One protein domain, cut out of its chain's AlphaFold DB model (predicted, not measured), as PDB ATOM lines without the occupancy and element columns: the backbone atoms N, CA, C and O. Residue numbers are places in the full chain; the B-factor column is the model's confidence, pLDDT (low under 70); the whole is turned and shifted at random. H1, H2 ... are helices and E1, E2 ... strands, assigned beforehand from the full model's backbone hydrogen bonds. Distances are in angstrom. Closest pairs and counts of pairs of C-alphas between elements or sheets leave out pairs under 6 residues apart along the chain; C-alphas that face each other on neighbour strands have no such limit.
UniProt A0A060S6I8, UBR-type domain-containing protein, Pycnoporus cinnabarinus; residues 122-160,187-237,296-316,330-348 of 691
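What this domain is: This is residues 122 to 160, 187 to 237, 296 to 316 and 330 to 348 of the 691 residues of the protein "UBR-type domain-containing protein" of Pycnoporus cinnabarinus (UniProt A0A060S6I8). A small twisted sheet of four short strands, E3, E6, E4 and E5, makes the middle, with the short helices H1 and H2 and the longer H3 each grazing it. Beyond the edge strand E3 is a loop-rich end with the small hairpin E1 and E2, from which residues 126 to 133 stick out. The printed part has 130 residues, with four named helices and six named strands in the order E1 E2 E3 H1 H2 E4 E5 H3 E6 H4; both sheets are antiparallel. The class is mixed, helices and strands, with under half of the residues in named elements. The whole is compact, with a radius of gyration of the C-alphas of 14.4 A and spans of 44 by 36 by 27 A.

How they stand to each other: E1, residues 138 to 140, and E2, residues 147 to 149, form an antiparallel hairpin, with N 139 and O 148 2.8 A apart, within hydrogen-bond range. E3, residues 196 to 198, comes closest to E1 at the C-alphas of Leu 197 and Gln 140, 6.7 A apart. H1, residues 200 to 205, and H2, residues 207 to 212, only just touch, with 3 pairs of C-alphas within 8 A, and only at the corner by their link; the closest C-alphas, of Val 203 and Arg 210, are 5.3 A apart. E4, residues 218 to 222, and E5, residues 231 to 233, form an antiparallel hairpin, with N 220 and O 233 2.8 A apart. H3, residues 301 to 316, is close to H1 but not clearly touching it: the closest C-alphas, of Phe 307 and Cys 204, are 7.3 A apart, and the lines are about perpendicular at 83 degrees. H2 and H3 are near each other, with 5 pairs of C-alphas within 10 A. E6, residues 336 to 338, is the antiparallel neighbour of E3, with N 198 and O 336 2.8 A apart, and of E4, with N 219 and O 337 2.8 A apart. E3, H1, H2 and E4 make a split strand-helix-strand unit, two strands running the same way with E6 between them, and its crossover is right-handed. H4, residues 342 to 345, is not on the sheet. Every O i to N i+4 pair is within hydrogen-bond range in H2 and H3, and 1 of 2 in H1; H4 is too short for such a pair.

Where its parts are: E1 begins at C-alpha 138, (391.894, 275.784, 389.921). E4 is 12.8 A long. H3 is 23.3 A long and ends at C-alpha 316, (375.174, 281.047, 366.088). H4 ends at C-alpha 345, (373.004, 258.208, 391.839).

The domain as a whole: The C-alphas of Pro 160 and His 348, the two farthest apart, are 45.0 A apart. Cuts leave gaps of 15.7 A between C-alphas 160 and 187, 18.8 A between 237 and 296, and 14.3 A between 316 and 330. Of the links that are printed whole, none is long. The model's pLDDT is under 70 at residues 236 to 237, 314 to 316 and 330 to 332.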
ATOM      1  N   PHE A 122     395.025 276.998 379.833       89.75
ATOM      2  CA  PHE A 122     394.024 276.317 380.656       89.75
ATOM      3  C   PHE A 122     392.753 277.162 380.723       89.75
ATOM      4  O   PHE A 122     392.756 278.339 380.348       89.75
ATOM      5  N   CYS A 123     391.677 276.564 381.230       90.75
ATOM      6  CA  CYS A 123     390.401 277.223 381.483       90.75
ATOM      7  C   CYS A 123     389.705 277.745 380.205       90.75
ATOM      8  O   CYS A 123     390.226 277.711 379.082       90.75
ATOM      9  N   ARG A 124     388.473 278.241 380.368       89.00
ATOM     10  CA  ARG A 124     387.720 278.924 379.302       89.00
ATOM     11  C   ARG A 124     388.139 280.385 379.099       89.00
ATOM     12  O   ARG A 124     387.801 280.952 378.071       89.00
ATOM     13  N   CYS A 125     388.890 280.977 380.032       88.00
ATOM     14  CA  CYS A 125     389.342 282.374 379.959       88.00
ATOM     15  C   CYS A 125     390.548 282.613 379.031       88.00
ATOM     16  O   CYS A 125     390.895 283.767 378.795       88.00
ATOM     17  N   GLY A 126     391.217 281.555 378.552       84.50
ATOM     18  CA  GLY A 126     392.337 281.646 377.601       84.50
ATOM     19  C   GLY A 126     393.628 282.278 378.145       84.50
ATOM     20  O   GLY A 126     394.595 282.412 377.398       84.50
ATOM     21  N   ARG A 127     393.664 282.663 379.426       80.38
ATOM     22  CA  ARG A 127     394.822 283.311 380.055       80.38
ATOM     23  C   ARG A 127     396.014 282.342 380.144       80.38
ATOM     24  O   ARG A 127     395.802 281.164 380.445       80.38
ATOM     25  N   PRO A 128     397.261 282.813 379.946       77.25
ATOM     26  CA  PRO A 128     398.447 282.048 380.318       77.25
ATOM     27  C   PRO A 128     398.414 281.733 381.816       77.25
ATOM     28  O   PRO A 128     398.178 282.631 382.625       77.25
ATOM     29  N   TYR A 129     398.642 280.472 382.179       79.44
ATOM     30  CA  TYR A 129     398.740 280.056 383.576       79.44
ATOM     31  C   TYR A 129     400.160 280.288 384.106       79.44
ATOM     32  O   TYR A 129     401.139 279.925 383.454       79.44
ATOM     33  N   ASP A 130     400.261 280.874 385.298       80.44
ATOM     34  CA  ASP A 130     401.518 281.148 385.993       80.44
ATOM     35  C   ASP A 130     401.368 280.745 387.465       80.44
ATOM     36  O   ASP A 130     400.740 281.448 388.259       80.44
ATOM     37  N   ALA A 131     401.956 279.603 387.825       80.00
ATOM     38  CA  ALA A 131     401.847 279.012 389.158       80.00
ATOM     39  C   ALA A 131     402.432 279.881 390.293       80.00
ATOM     40  O   ALA A 131     402.198 279.571 391.457       80.00
ATOM     41  N   GLN A 132     403.185 280.944 389.979       80.88
ATOM     42  CA  GLN A 132     403.732 281.888 390.965       80.88
ATOM     43  C   GLN A 132     402.876 283.158 391.120       80.88
ATOM     44  O   GLN A 132     403.131 283.956 392.018       80.88
ATOM     45  N   LYS A 133     401.893 283.385 390.236       84.00
ATOM     46  CA  LYS A 133     400.995 284.559 390.271       84.00
ATOM     47  C   LYS A 133     399.523 284.205 390.451       84.00
ATOM     48  O   LYS A 133     398.726 285.096 390.744       84.00
ATOM     49  N   GLU A 134     399.150 282.948 390.230       84.50
ATOM     50  CA  GLU A 134     397.769 282.514 390.384       84.50
ATOM     51  C   GLU A 134     397.332 282.569 391.856       84.50
ATOM     52  O   GLU A 134     398.040 282.096 392.745       84.50
ATOM     53  N   ARG A 135     396.166 283.176 392.108       85.06
ATOM     54  CA  ARG A 135     395.602 283.348 393.460       85.06
ATOM     55  C   ARG A 135     394.303 282.580 393.660       85.06
ATOM     56  O   ARG A 135     393.951 282.301 394.805       85.06
ATOM     57  N   GLU A 136     393.583 282.280 392.584       87.38
ATOM     58  CA  GLU A 136     392.398 281.426 392.637       87.38
ATOM     59  C   GLU A 136     392.817 279.953 392.723       87.38
ATOM     60  O   GLU A 136     393.815 279.547 392.122       87.38
ATOM     61  N   THR A 137     392.029 279.122 393.405       88.62
ATOM     62  CA  THR A 137     392.159 277.674 393.228       88.62
ATOM     63  C   THR A 137     391.707 277.332 391.807       88.62
ATOM     64  O   THR A 137     390.777 277.933 391.260       88.62
ATOM     65  N   MET A 138     392.366 276.358 391.178       91.31
ATOM     66  CA  MET A 138     391.894 275.784 389.921       91.31
ATOM     67  C   MET A 138     391.326 274.393 390.175       91.31
ATOM     68  O   MET A 138     391.916 273.602 390.906       91.31
ATOM     69  N   ILE A 139     390.192 274.089 389.547       93.75
ATOM     70  CA  ILE A 139     389.446 272.842 389.723       93.75
ATOM     71  C   ILE A 139     389.473 272.072 388.398       93.75
ATOM     72  O   ILE A 139     389.190 272.636 387.336       93.75
ATOM     73  N   GLN A 140     389.837 270.788 388.438       94.56
ATOM     74  CA  GLN A 140     389.909 269.947 387.241       94.56
ATOM     75  C   GLN A 140     388.520 269.422 386.849       94.56
ATOM     76  O   GLN A 140     387.794 268.869 387.672       94.56
ATOM     77  N   CYS A 141     388.161 269.536 385.570       95.31
ATOM     78  CA  CYS A 141     386.977 268.874 385.030       95.31
ATOM     79  C   CYS A 141     387.243 267.372 384.847       95.31
ATOM     80  O   CYS A 141     388.107 266.988 384.059       95.31
ATOM     81  N   LEU A 142     386.443 266.518 385.487       95.38
ATOM     82  CA  LEU A 142     386.545 265.060 385.413       95.38
ATOM     83  C   LEU A 142     386.439 264.518 383.977       95.38
ATOM     84  O   LEU A 142     387.025 263.480 383.685       95.38
ATOM     85  N   ALA A 143     385.724 265.205 383.076       94.00
ATOM     86  CA  ALA A 143     385.423 264.727 381.721       94.00
ATOM     87  C   ALA A 143     386.453 265.134 380.643       94.00
ATOM     88  O   ALA A 143     386.805 264.303 379.806       94.00
ATOM     89  N   CYS A 144     386.973 266.366 380.664       92.69
ATOM     90  CA  CYS A 144     387.992 266.834 379.702       92.69
ATOM     91  C   CYS A 144     389.394 267.025 380.303       92.69
ATOM     92  O   CYS A 144     390.340 267.326 379.574       92.69
ATOM     93  N   GLU A 145     389.533 266.866 381.622       94.00
ATOM     94  CA  GLU A 145     390.790 266.950 382.381       94.00
ATOM     95  C   GLU A 145     391.486 268.322 382.293       94.00
ATOM     96  O   GLU A 145     392.648 268.465 382.679       94.00
ATOM     97  N   ASP A 146     390.777 269.321 381.765       92.94
ATOM     98  CA  ASP A 146     391.139 270.736 381.720       92.94
ATOM     99  C   ASP A 146     390.854 271.387 383.085       92.94
ATOM    100  O   ASP A 146     389.981 270.933 383.831       92.94
ATOM    101  N   TRP A 147     391.590 272.445 383.410       92.62
ATOM    102  CA  TRP A 147     391.567 273.099 384.720       92.62
ATOM    103  C   TRP A 147     390.890 274.460 384.626       92.62
ATOM    104  O   TRP A 147     391.177 275.229 383.710       92.62
ATOM    105  N   PHE A 148     390.011 274.777 385.574       93.19
ATOM    106  CA  PHE A 148     389.195 275.991 385.558       93.19
ATOM    107  C   PHE A 148     389.369 276.793 386.846       93.19
ATOM    108  O   PHE A 148     389.256 276.243 387.935       93.19
ATOM    109  N   HIS A 149     389.607 278.098 386.713       91.94
ATOM    110  CA  HIS A 149     389.551 279.055 387.822       91.94
ATOM    111  C   HIS A 149     388.159 279.079 388.458       91.94
ATOM    112  O   HIS A 149     387.164 279.051 387.733       91.94
ATOM    113  N   GLU A 150     388.072 279.223 389.777       92.12
ATOM    114  CA  GLU A 150     386.801 279.353 390.510       92.12
ATOM    115  C   GLU A 150     385.908 280.498 389.977       92.12
ATOM    116  O   GLU A 150     384.698 280.323 389.817       92.12
ATOM    117  N   SER A 151     386.484 281.642 389.591       89.38
ATOM    118  CA  SER A 151     385.776 282.765 388.949       89.38
ATOM    119  C   SER A 151     385.316 282.475 387.517       89.38
ATOM    120  O   SER A 151     384.485 283.191 386.969       89.38
ATOM    121  N   CYS A 152     385.846 281.427 386.879       90.75
ATOM    122  CA  CYS A 152     385.386 280.918 385.581       90.75
ATOM    123  C   CYS A 152     384.368 279.770 385.710       90.75
ATOM    124  O   CYS A 152     384.010 279.159 384.695       90.75
ATOM    125  N   LEU A 153     383.950 279.483 386.947       91.81
ATOM    126  CA  LEU A 153     382.913 278.537 387.365       91.81
ATOM    127  C   LEU A 153     381.822 279.238 388.209       91.81
ATOM    128  O   LEU A 153     380.977 278.579 388.806       91.81
ATOM    129  N   ASN A 154     381.867 280.577 388.290       90.00
ATOM    130  CA  ASN A 154     380.984 281.434 389.093       90.00
ATOM    131  C   ASN A 154     380.959 281.141 390.605       90.00
ATOM    132  O   ASN A 154     380.023 281.529 391.300       90.00
ATOM    133  N   LEU A 155     382.009 280.507 391.135       89.75
ATOM    134  CA  LEU A 155     382.138 280.228 392.568       89.75
ATOM    135  C   LEU A 155     382.530 281.459 393.391       89.75
ATOM    136  O   LEU A 155     382.260 281.509 394.585       89.75
ATOM    137  N   ARG A 156     383.189 282.441 392.775       86.69
ATOM    138  CA  ARG A 156     383.644 283.683 393.411       86.69
ATOM    139  C   ARG A 156     383.713 284.802 392.378       86.69
ATOM    140  O   ARG A 156     383.855 284.535 391.182       86.69
ATOM    141  N   GLU A 157     383.698 286.050 392.833       84.06
ATOM    142  CA  GLU A 157     384.176 287.152 391.996       84.06
ATOM    143  C   GLU A 157     385.667 286.976 391.679       84.06
ATOM    144  O   GLU A 157     386.431 286.402 392.459       84.06
ATOM    145  N   ARG A 158     386.089 287.467 390.510       82.31
ATOM    146  CA  ARG A 158     387.483 287.383 390.068       82.31
ATOM    147  C   ARG A 158     388.375 288.298 390.916       82.31
ATOM    148  O   ARG A 158     388.184 289.514 390.855       82.31
ATOM    149  N   PRO A 159     389.404 287.775 391.605       77.88
ATOM    150  CA  PRO A 159     390.368 288.615 392.300       77.88
ATOM    151  C   PRO A 159     391.129 289.530 391.326       77.88
ATOM    152  O   PRO A 159     391.424 289.128 390.193       77.88
ATOM    153  N   PRO A 160     391.517 290.746 391.751       72.31
ATOM    154  CA  PRO A 160     392.450 291.562 390.989       72.31
ATOM    155  C   PRO A 160     393.816 290.864 390.900       72.31
ATOM    156  O   PRO A 160     394.290 290.259 391.862       72.31
ATOM    157  N   PRO A 187     384.366 280.546 398.641       87.69
ATOM    158  CA  PRO A 187     383.611 280.274 397.422       87.69
ATOM    159  C   PRO A 187     382.161 279.868 397.739       87.69
ATOM    160  O   PRO A 187     381.864 279.330 398.803       87.69
ATOM    161  N   LEU A 188     381.259 280.075 396.776       89.50
ATOM    162  CA  LEU A 188     379.829 279.734 396.838       89.50
ATOM    163  C   LEU A 188     379.560 278.222 397.025       89.50
ATOM    164  O   LEU A 188     378.480 277.824 397.462       89.50
ATOM    165  N   ILE A 189     380.542 277.389 396.681       90.50
ATOM    166  CA  ILE A 189     380.592 275.946 396.927       90.50
ATOM    167  C   ILE A 189     382.006 275.663 397.460       90.50
ATOM    168  O   ILE A 189     382.978 275.972 396.767       90.50
ATOM    169  N   SER A 190     382.127 275.132 398.682       89.94
ATOM    170  CA  SER A 190     383.421 274.773 399.291       89.94
ATOM    171  C   SER A 190     384.032 273.554 398.602       89.94
ATOM    172  O   SER A 190     383.320 272.785 397.963       89.94
ATOM    173  N   ALA A 191     385.335 273.321 398.780       88.81
ATOM    174  CA  ALA A 191     385.961 272.065 398.357       88.81
ATOM    175  C   ALA A 191     385.299 270.837 399.020       88.81
ATOM    176  O   ALA A 191     385.193 269.789 398.397       88.81
ATOM    177  N   ASP A 192     384.785 270.993 400.242       91.06
ATOM    178  CA  ASP A 192     384.104 269.944 401.015       91.06
ATOM    179  C   ASP A 192     382.670 269.647 400.529       91.06
ATOM    180  O   ASP A 192     382.074 268.652 400.931       91.06
ATOM    181  N   ASP A 193     382.090 270.506 399.681       92.19
ATOM    182  CA  ASP A 193     380.741 270.307 399.135       92.19
ATOM    183  C   ASP A 193     380.720 269.321 397.940       92.19
ATOM    184  O   ASP A 193     379.631 268.929 397.515       92.19
ATOM    185  N   TYR A 194     381.865 268.959 397.335       94.81
ATOM    186  CA  TYR A 194     381.903 268.144 396.107       94.81
ATOM    187  C   TYR A 194     383.167 267.282 395.917       94.81
ATOM    188  O   TYR A 194     384.287 267.720 396.151       94.81
ATOM    189  N   ASP A 195     382.989 266.084 395.350       94.75
ATOM    190  CA  ASP A 195     384.073 265.176 394.941       94.75
ATOM    191  C   ASP A 195     384.700 265.600 393.601       94.75
ATOM    192  O   ASP A 195     385.897 265.435 393.362       94.75
ATOM    193  N   ALA A 196     383.859 266.049 392.659       95.50
ATOM    194  CA  ALA A 196     384.242 266.218 391.259       95.50
ATOM    195  C   ALA A 196     383.447 267.314 390.532       95.50
ATOM    196  O   ALA A 196     382.273 267.551 390.805       95.50
ATOM    197  N   LEU A 197     384.081 267.936 389.536       96.44
ATOM    198  CA  LEU A 197     383.481 268.921 388.631       96.44
ATOM    199  C   LEU A 197     383.314 268.327 387.227       96.44
ATOM    200  O   LEU A 197     384.239 267.717 386.692       96.44
ATOM    201  N   ILE A 198     382.190 268.597 386.565       96.56
ATOM    202  CA  ILE A 198     382.048 268.478 385.108       96.56
ATOM    203  C   ILE A 198     381.690 269.858 384.556       96.56
ATOM    204  O   ILE A 198     380.644 270.419 384.875       96.56
ATOM    205  N   CYS A 199     382.566 270.418 383.720       94.31
ATOM    206  CA  CYS A 199     382.347 271.748 383.160       94.31
ATOM    207  C   CYS A 199     381.249 271.744 382.082       94.31
ATOM    208  O   CYS A 199     381.080 270.761 381.358       94.31
ATOM    209  N   GLY A 200     380.528 272.855 381.931       91.12
ATOM    210  CA  GLY A 200     379.317 272.985 381.122       91.12
ATOM    211  C   GLY A 200     379.485 272.582 379.660       91.12
ATOM    212  O   GLY A 200     378.585 271.982 379.088       91.12
ATOM    213  N   GLY A 201     380.669 272.787 379.071       90.50
ATOM    214  CA  GLY A 201     380.976 272.287 377.724       90.50
ATOM    215  C   GLY A 201     380.932 270.755 377.618       90.50
ATOM    216  O   GLY A 201     380.467 270.224 376.614       90.50
ATOM    217  N   CYS A 202     381.345 270.044 378.672       93.19
ATOM    218  CA  CYS A 202     381.195 268.592 378.782       93.19
ATOM    219  C   CYS A 202     379.771 268.204 379.203       93.19
ATOM    220  O   CYS A 202     379.234 267.237 378.674       93.19
ATOM    221  N   VAL A 203     379.119 268.961 380.096       93.12
ATOM    222  CA  VAL A 203     377.717 268.699 380.480       93.12
ATOM    223  C   VAL A 203     376.795 268.776 379.261       93.12
ATOM    224  O   VAL A 203     375.975 267.886 379.073       93.12
ATOM    225  N   CYS A 204     376.966 269.761 378.375       89.12
ATOM    226  CA  CYS A 204     376.179 269.870 377.145       89.12
ATOM    227  C   CYS A 204     376.328 268.650 376.215       89.12
ATOM    228  O   CYS A 204     375.363 268.310 375.528       89.12
ATOM    229  N   GLN A 205     377.491 267.985 376.223       89.75
ATOM    230  CA  GLN A 205     377.798 266.792 375.419       89.75
ATOM    231  C   GLN A 205     377.342 265.481 376.088       89.75
ATOM    232  O   GLN A 205     376.891 264.558 375.411       89.75
ATOM    233  N   ILE A 206     377.430 265.380 377.418       91.88
ATOM    234  CA  ILE A 206     377.129 264.153 378.167       91.88
ATOM    235  C   ILE A 206     375.659 264.161 378.610       91.88
ATOM    236  O   ILE A 206     375.313 264.611 379.704       91.88
ATOM    237  N   HIS A 207     374.779 263.602 377.774       88.69
ATOM    238  CA  HIS A 207     373.328 263.573 378.005       88.69
ATOM    239  C   HIS A 207     372.895 263.026 379.380       88.69
ATOM    240  O   HIS A 207     371.900 263.503 379.929       88.69
ATOM    241  N   ALA A 208     373.611 262.048 379.949       89.50
ATOM    242  CA  ALA A 208     373.320 261.525 381.288       89.50
ATOM    243  C   ALA A 208     373.517 262.583 382.390       89.50
ATOM    244  O   ALA A 208     372.609 262.801 383.194       89.50
ATOM    245  N   VAL A 209     374.655 263.286 382.379       91.38
ATOM    246  CA  VAL A 209     374.956 264.380 383.319       91.38
ATOM    247  C   VAL A 209     373.978 265.530 383.089       91.38
ATOM    248  O   VAL A 209     373.339 265.985 384.031       91.38
ATOM    249  N   ARG A 210     373.760 265.926 381.826       90.81
ATOM    250  CA  ARG A 210     372.826 266.998 381.444       90.81
ATOM    251  C   ARG A 210     371.403 266.790 381.960       90.81
ATOM    252  O   ARG A 210     370.728 267.773 382.239       90.81
ATOM    253  N   ARG A 211     370.939 265.539 382.073       87.94
ATOM    254  CA  ARG A 211     369.603 265.192 382.591       87.94
ATOM    255  C   ARG A 211     369.509 265.289 384.119       87.94
ATOM    256  O   ARG A 211     368.459 265.674 384.616       87.94
ATOM    257  N   ALA A 212     370.575 264.937 384.839       88.81
ATOM    258  CA  ALA A 212     370.620 264.939 386.307       88.81
ATOM    259  C   ALA A 212     371.170 266.248 386.914       88.81
ATOM    260  O   ALA A 212     371.161 266.424 388.132       88.81
ATOM    261  N   ALA A 213     371.648 267.170 386.081       90.56
ATOM    262  CA  ALA A 213     372.197 268.457 386.481       90.56
ATOM    263  C   ALA A 213     371.188 269.290 387.308       90.56
ATOM    264  O   ALA A 213     370.071 269.553 386.852       90.56
ATOM    265  N   GLY A 214     371.583 269.682 388.525       87.06
ATOM    266  CA  GLY A 214     370.771 270.428 389.496       87.06
ATOM    267  C   GLY A 214     369.747 269.599 390.275       87.06
ATOM    268  O   GLY A 214     368.918 270.167 390.983       87.06
ATOM    269  N   THR A 215     369.782 268.272 390.145       88.50
ATOM    270  CA  THR A 215     369.058 267.358 391.046       88.50
ATOM    271  C   THR A 215     369.864 267.161 392.348       88.50
ATOM    272  O   THR A 215     371.038 267.541 392.381       88.50
ATOM    273  N   PRO A 216     369.272 266.629 393.437       87.81
ATOM    274  CA  PRO A 216     369.969 266.476 394.718       87.81
ATOM    275  C   PRO A 216     371.299 265.710 394.597       87.81
ATOM    276  O   PRO A 216     371.370 264.629 394.004       87.81
ATOM    277  N   GLY A 217     372.371 266.315 395.109       86.88
ATOM    278  CA  GLY A 217     373.743 265.821 395.003       86.88
ATOM    279  C   GLY A 217     374.433 266.063 393.647       86.88
ATOM    280  O   GLY A 217     375.502 265.498 393.399       86.88
ATOM    281  N   LEU A 218     373.848 266.863 392.752       92.00
ATOM    282  CA  LEU A 218     374.469 267.350 391.512       92.00
ATOM    283  C   LEU A 218     374.307 268.875 391.431       92.00
ATOM    284  O   LEU A 218     373.484 269.394 390.674       92.00
ATOM    285  N   ILE A 219     375.081 269.589 392.250       92.75
ATOM    286  CA  ILE A 219     374.965 271.032 392.462       92.75
ATOM    287  C   ILE A 219     375.312 271.797 391.175       92.75
ATOM    288  O   ILE A 219     376.298 271.507 390.502       92.75
ATOM    289  N   MET A 220     374.531 272.823 390.856       91.75
ATOM    290  CA  MET A 220     374.810 273.800 389.803       91.75
ATOM    291  C   MET A 220     374.839 275.216 390.358       91.75
ATOM    292  O   MET A 220     374.054 275.553 391.247       91.75
ATOM    293  N   VAL A 221     375.675 276.062 389.758       89.06
ATOM    294  CA  VAL A 221     375.670 277.513 389.970       89.06
ATOM    295  C   VAL A 221     374.873 278.178 388.845       89.06
ATOM    296  O   VAL A 221     375.175 277.996 387.664       89.06
ATOM    297  N   VAL A 222     373.828 278.932 389.196       85.06
ATOM    298  CA  VAL A 222     372.910 279.577 388.240       85.06
ATOM    299  C   VAL A 222     372.514 280.986 388.694       85.06
ATOM    300  O   VAL A 222     372.392 281.251 389.887       85.06
ATOM    301  N   ARG A 223     372.259 281.893 387.743       81.25
ATOM    302  CA  ARG A 223     371.649 283.216 387.983       81.25
ATOM    303  C   ARG A 223     370.291 283.292 387.283       81.25
ATOM    304  O   ARG A 223     370.105 282.660 386.246       81.25
ATOM    305  N   LYS A 224     369.324 284.027 387.849       70.62
ATOM    306  CA  LYS A 224     367.963 284.163 387.272       70.62
ATOM    307  C   LYS A 224     367.859 285.274 386.216       70.62
ATOM    308  O   LYS A 224     366.972 285.231 385.372       70.62
ATOM    309  N   SER A 225     368.732 286.268 386.309       73.50
ATOM    310  CA  SER A 225     368.888 287.418 385.412       73.50
ATOM    311  C   SER A 225     370.333 287.909 385.523       73.50
ATOM    312  O   SER A 225     371.065 287.434 386.394       73.50
ATOM    313  N   GLU A 226     370.765 288.840 384.668       71.19
ATOM    314  CA  GLU A 226     372.160 289.299 384.713       71.19
ATOM    315  C   GLU A 226     372.478 290.099 385.988       71.19
ATOM    316  O   GLU A 226     373.566 289.942 386.536       71.19
ATOM    317  N   ASP A 227     371.495 290.845 386.503       75.31
ATOM    318  CA  ASP A 227     371.577 291.701 387.699       75.31
ATOM    319  C   ASP A 227     371.350 290.963 389.035       75.31
ATOM    320  O   ASP A 227     371.245 291.601 390.084       75.31
ATOM    321  N   GLN A 228     371.198 289.633 389.023       78.81
ATOM    322  CA  GLN A 228     370.992 288.836 390.241       78.81
ATOM    323  C   GLN A 228     372.242 288.027 390.607       78.81
ATOM    324  O   GLN A 228     372.915 287.514 389.710       78.81
ATOM    325  N   PRO A 229     372.531 287.861 391.914       82.44
ATOM    326  CA  PRO A 229     373.667 287.070 392.366       82.44
ATOM    327  C   PRO A 229     373.541 285.607 391.933       82.44
ATOM    328  O   PRO A 229     372.444 285.081 391.710       82.44
ATOM    329  N   TRP A 230     374.691 284.945 391.848       84.94
ATOM    330  CA  TRP A 230     374.775 283.510 391.618       84.94
ATOM    331  C   TRP A 230     374.200 282.731 392.807       84.94
ATOM    332  O   TRP A 230     374.419 283.076 393.967       84.94
ATOM    333  N   LEU A 231     373.442 281.679 392.503       86.12
ATOM    334  CA  LEU A 231     372.720 280.844 393.459       86.12
ATOM    335  C   LEU A 231     373.008 279.369 393.170       86.12
ATOM    336  O   LEU A 231     373.082 278.961 392.009       86.12
ATOM    337  N   THR A 232     373.113 278.558 394.219       89.25
ATOM    338  CA  THR A 232     373.236 277.100 394.097       89.25
ATOM    339  C   THR A 232     371.873 276.431 393.937       89.25
ATOM    340  O   THR A 232     370.909 276.799 394.609       89.25
ATOM    341  N   VAL A 233     371.793 275.402 393.096       87.19
ATOM    342  CA  VAL A 233     370.640 274.491 392.974       87.19
ATOM    343  C   VAL A 233     371.160 273.056 392.999       87.19
ATOM    344  O   VAL A 233     372.174 272.783 392.371       87.19
ATOM    345  N   GLY A 234     370.495 272.141 393.710       81.94
ATOM    346  CA  GLY A 234     370.918 270.735 393.815       81.94
ATOM    347  C   GLY A 234     371.784 270.396 395.037       81.94
ATOM    348  O   GLY A 234     372.217 269.252 395.154       81.94
ATOM    349  N   LYS A 235     372.005 271.343 395.965       80.56
ATOM    350  CA  LYS A 235     372.376 270.990 397.349       80.56
ATOM    351  C   LYS A 235     371.193 270.281 398.020       80.56
ATOM    352  O   LYS A 235     370.039 270.585 397.716       80.56
ATOM    353  N   ASP A 236     371.491 269.354 398.924       66.25
ATOM    354  CA  ASP A 236     370.489 268.701 399.763       66.25
ATOM    355  C   ASP A 236     369.986 269.686 400.829       66.25
ATOM    356  O   ASP A 236     370.628 269.896 401.856       66.25
ATOM    357  N   GLU A 237     368.840 270.319 400.564       51.91
ATOM    358  CA  GLU A 237     368.132 271.151 401.543       51.91
ATOM    359  C   GLU A 237     367.825 270.310 402.799       51.91
ATOM    360  O   GLU A 237     367.111 269.303 402.689       51.91
ATOM    361  N   ALA A 296     365.754 258.461 386.633       76.50
ATOM    362  CA  ALA A 296     366.458 259.740 386.682       76.50
ATOM    363  C   ALA A 296     365.471 260.820 387.167       76.50
ATOM    364  O   ALA A 296     364.357 260.865 386.632       76.50
ATOM    365  N   PRO A 297     365.835 261.679 388.137       77.12
ATOM    366  CA  PRO A 297     364.917 262.702 388.621       77.12
ATOM    367  C   PRO A 297     364.509 263.667 387.492       77.12
ATOM    368  O   PRO A 297     365.276 263.867 386.542       77.12
ATOM    369  N   PRO A 298     363.311 264.274 387.562       77.50
ATOM    370  CA  PRO A 298     362.902 265.283 386.593       77.50
ATOM    371  C   PRO A 298     363.820 266.506 386.689       77.50
ATOM    372  O   PRO A 298     364.057 267.035 387.774       77.50
ATOM    373  N   GLN A 299     364.318 266.969 385.543       79.62
ATOM    374  CA  GLN A 299     365.159 268.159 385.467       79.62
ATOM    375  C   GLN A 299     364.374 269.422 385.847       79.62
ATOM    376  O   GLN A 299     363.239 269.613 385.403       79.62
ATOM    377  N   ASP A 300     365.000 270.314 386.618       81.50
ATOM    378  CA  ASP A 300     364.420 271.612 386.962       81.50
ATOM    379  C   ASP A 300     364.131 272.439 385.685       81.50
ATOM    380  O   ASP A 300     365.036 272.636 384.863       81.50
ATOM    381  N   PRO A 301     362.907 272.978 385.500       82.88
ATOM    382  CA  PRO A 301     362.558 273.794 384.336       82.88
ATOM    383  C   PRO A 301     363.459 275.017 384.106       82.88
ATOM    384  O   PRO A 301     363.605 275.450 382.962       82.88
ATOM    385  N   ARG A 302     364.079 275.578 385.155       81.88
ATOM    386  CA  ARG A 302     365.072 276.664 385.060       81.88
ATOM    387  C   ARG A 302     366.326 276.196 384.323       81.88
ATOM    388  O   ARG A 302     366.844 276.899 383.462       81.88
ATOM    389  N   ILE A 303     366.778 274.986 384.636       84.94
ATOM    390  CA  ILE A 303     368.008 274.387 384.113       84.94
ATOM    391  C   ILE A 303     367.784 273.875 382.685       84.94
ATOM    392  O   ILE A 303     368.625 274.087 381.815       84.94
ATOM    393  N   ALA A 304     366.609 273.302 382.405       85.25
ATOM    394  CA  ALA A 304     366.209 272.942 381.045       85.25
ATOM    395  C   ALA A 304     366.195 274.164 380.097       85.25
ATOM    396  O   ALA A 304     366.658 274.063 378.958       85.25
ATOM    397  N   ARG A 305     365.727 275.332 380.570       85.00
ATOM    398  CA  ARG A 305     365.784 276.603 379.818       85.00
ATOM    399  C   ARG A 305     367.222 277.064 379.601       85.00
ATOM    400  O   ARG A 305     367.601 277.272 378.456       85.00
ATOM    401  N   LEU A 306     368.031 277.110 380.661       85.06
ATOM    402  CA  LEU A 306     369.438 277.517 380.592       85.06
ATOM    403  C   LEU A 306     370.238 276.672 379.586       85.06
ATOM    404  O   LEU A 306     370.952 277.221 378.754       85.06
ATOM    405  N   PHE A 307     370.074 275.345 379.577       86.06
ATOM    406  CA  PHE A 307     370.712 274.504 378.557       86.06
ATOM    407  C   PHE A 307     370.140 274.699 377.142       86.06
ATOM    408  O   PHE A 307     370.858 274.477 376.172       86.06
ATOM    409  N   SER A 308     368.877 275.113 376.997       86.06
ATOM    410  CA  SER A 308     368.301 275.452 375.685       86.06
ATOM    411  C   SER A 308     368.858 276.775 375.148       86.06
ATOM    412  O   SER A 308     369.138 276.889 373.959       86.06
ATOM    413  N   GLU A 309     369.071 277.764 376.018       83.44
ATOM    414  CA  GLU A 309     369.729 279.032 375.675       83.44
ATOM    415  C   GLU A 309     371.198 278.805 375.275       83.44
ATOM    416  O   GLU A 309     371.650 279.337 374.260       83.44
ATOM    417  N   LEU A 310     371.918 277.947 376.012       80.75
ATOM    418  CA  LEU A 310     373.286 277.546 375.671       80.75
ATOM    419  C   LEU A 310     373.357 276.829 374.312       80.75
ATOM    420  O   LEU A 310     374.177 277.210 373.475       80.75
ATOM    421  N   ASP A 311     372.481 275.850 374.052       82.50
ATOM    422  CA  ASP A 311     372.409 275.175 372.747       82.50
ATOM    423  C   ASP A 311     372.158 276.166 371.601       82.50
ATOM    424  O   ASP A 311     372.758 276.029 370.536       82.50
ATOM    425  N   LEU A 312     371.299 277.175 371.798       79.56
ATOM    426  CA  LEU A 312     371.039 278.197 370.781       79.56
ATOM    427  C   LEU A 312     372.289 279.043 370.496       79.56
ATOM    428  O   LEU A 312     372.669 279.153 369.332       79.56
ATOM    429  N   SER A 313     372.977 279.554 371.526       70.69
ATOM    430  CA  SER A 313     374.230 280.311 371.330       70.69
ATOM    431  C   SER A 313     375.294 279.508 370.571       70.69
ATOM    432  O   SER A 313     375.859 279.997 369.593       70.69
ATOM    433  N   ALA A 314     375.473 278.229 370.921       67.12
ATOM    434  CA  ALA A 314     376.455 277.348 370.291       67.12
ATOM    435  C   ALA A 314     376.185 277.054 368.797       67.12
ATOM    436  O   ALA A 314     377.065 276.526 368.117       67.12
ATOM    437  N   ASN A 315     374.993 277.377 368.279       62.50
ATOM    438  CA  ASN A 315     374.666 277.275 366.855       62.50
ATOM    439  C   ASN A 315     374.868 278.594 366.080       62.50
ATOM    440  O   ASN A 315     375.000 278.545 364.857       62.50
ATOM    441  N   GLU A 316     374.919 279.754 366.748       59.22
ATOM    442  CA  GLU A 316     375.174 281.047 366.088       59.22
ATOM    443  C   GLU A 316     376.675 281.370 365.971       59.22
ATOM    444  O   GLU A 316     377.090 281.985 364.985       59.22
ATOM    445  N   TYR A 330     377.753 283.920 379.577       52.88
ATOM    446  CA  TYR A 330     377.643 282.553 380.116       52.88
ATOM    447  C   TYR A 330     378.991 281.923 380.528       52.88
ATOM    448  O   TYR A 330     379.150 280.698 380.515       52.88
ATOM    449  N   LEU A 331     379.985 282.733 380.917       58.41
ATOM    450  CA  LEU A 331     381.252 282.224 381.463       58.41
ATOM    451  C   LEU A 331     380.996 281.441 382.755       58.41
ATOM    452  O   LEU A 331     380.794 282.033 383.803       58.41
ATOM    453  N   GLY A 332     381.003 280.112 382.680       58.50
ATOM    454  CA  GLY A 332     380.751 279.242 383.833       58.50
ATOM    455  C   GLY A 332     379.273 278.915 384.088       58.50
ATOM    456  O   GLY A 332     378.917 278.464 385.172       58.50
ATOM    457  N   ALA A 333     378.383 279.168 383.125       76.00
ATOM    458  CA  ALA A 333     377.025 278.633 383.190       76.00
ATOM    459  C   ALA A 333     377.016 277.158 382.751       76.00
ATOM    460  O   ALA A 333     377.777 276.755 381.866       76.00
ATOM    461  N   GLY A 334     376.140 276.352 383.354       85.62
ATOM    462  CA  GLY A 334     375.985 274.936 383.008       85.62
ATOM    463  C   GLY A 334     377.006 273.986 383.651       85.62
ATOM    464  O   GLY A 334     376.930 272.787 383.393       85.62
ATOM    465  N   ASP A 335     377.939 274.486 384.468       93.56
ATOM    466  CA  ASP A 335     378.863 273.654 385.250       93.56
ATOM    467  C   ASP A 335     378.111 272.855 386.334       93.56
ATOM    468  O   ASP A 335     377.161 273.357 386.941       93.56
ATOM    469  N   VAL A 336     378.533 271.606 386.565       95.06
ATOM    470  CA  VAL A 336     377.921 270.672 387.526       95.06
ATOM    471  C   VAL A 336     378.981 270.136 388.486       95.06
ATOM    472  O   VAL A 336     379.975 269.549 388.058       95.06
ATOM    473  N   PHE A 337     378.730 270.293 389.781       95.94
ATOM    474  CA  PHE A 337     379.536 269.786 390.887       95.94
ATOM    475  C   PHE A 337     378.852 268.548 391.481       95.94
ATOM    476  O   PHE A 337     377.645 268.539 391.719       95.94
ATOM    477  N   LEU A 338     379.611 267.478 391.680       95.38
ATOM    478  CA  LEU A 338     379.117 266.154 392.044       95.38
ATOM    479  C   LEU A 338     379.482 265.868 393.505       95.38
ATOM    480  O   LEU A 338     380.666 265.788 393.820       95.38
ATOM    481  N   THR A 339     378.490 265.741 394.390       95.31
ATOM    482  CA  THR A 339     378.715 265.517 395.837       95.31
ATOM    483  C   THR A 339     379.041 264.055 396.158       95.31
ATOM    484  O   THR A 339     378.816 263.191 395.305       95.31
ATOM    485  N   GLU A 340     379.511 263.761 397.378       93.56
ATOM    486  CA  GLU A 340     379.912 262.412 397.827       93.56
ATOM    487  C   GLU A 340     378.969 261.299 397.326       93.56
ATOM    488  O   GLU A 340     377.739 261.396 397.410       93.56
ATOM    489  N   GLY A 341     379.537 260.233 396.754       90.31
ATOM    490  CA  GLY A 341     378.781 259.053 396.307       90.31
ATOM    491  C   GLY A 341     377.991 259.230 395.000       90.31
ATOM    492  O   GLY A 341     377.141 258.402 394.672       90.31
ATOM    493  N   TRP A 342     378.257 260.282 394.219       92.00
ATOM    494  CA  TRP A 342     377.548 260.589 392.963       92.00
ATOM    495  C   TRP A 342     377.486 259.444 391.943       92.00
ATOM    496  O   TRP A 342     376.495 259.342 391.217       92.00
ATOM    497  N   ARG A 343     378.488 258.553 391.909       92.25
ATOM    498  CA  ARG A 343     378.512 257.374 391.020       92.25
ATOM    499  C   ARG A 343     377.328 256.423 391.262       92.25
ATOM    500  O   ARG A 343     376.857 255.792 390.320       92.25
ATOM    501  N   GLU A 344     376.794 256.372 392.483       89.75
ATOM    502  CA  GLU A 344     375.641 255.531 392.842       89.75
ATOM    503  C   GLU A 344     374.285 256.164 392.468       89.75
ATOM    504  O   GLU A 344     373.268 255.470 392.419       89.75
ATOM    505  N   ARG A 345     374.244 257.473 392.165       88.62
ATOM    506  CA  ARG A 345     373.004 258.208 391.839       88.62
ATOM    507  C   ARG A 345     372.573 258.087 390.369       88.62
ATOM    508  O   ARG A 345     371.511 258.590 389.994       88.62
ATOM    509  N   TRP A 346     373.354 257.425 389.513       90.50
ATOM    510  CA  TRP A 346     373.039 257.310 388.086       90.50
ATOM    511  C   TRP A 346     371.884 256.344 387.788       90.50
ATOM    512  O   TRP A 346     371.844 255.198 388.226       90.50
ATOM    513  N   CYS A 347     370.957 256.766 386.926       88.94
ATOM    514  CA  CYS A 347     369.897 255.884 386.447       88.94
ATOM    515  C   CYS A 347     370.419 254.918 385.368       88.94
ATOM    516  O   CYS A 347     370.684 255.330 384.241       88.94
ATOM    517  N   HIS A 348     370.464 253.617 385.656       89.12
ATOM    518  CA  HIS A 348     370.887 252.579 384.699       89.12
ATOM    519  C   HIS A 348     369.781 252.102 383.727       89.12
ATOM    520  O   HIS A 348     369.837 250.985 383.212       89.12
TER     521      HIS A 348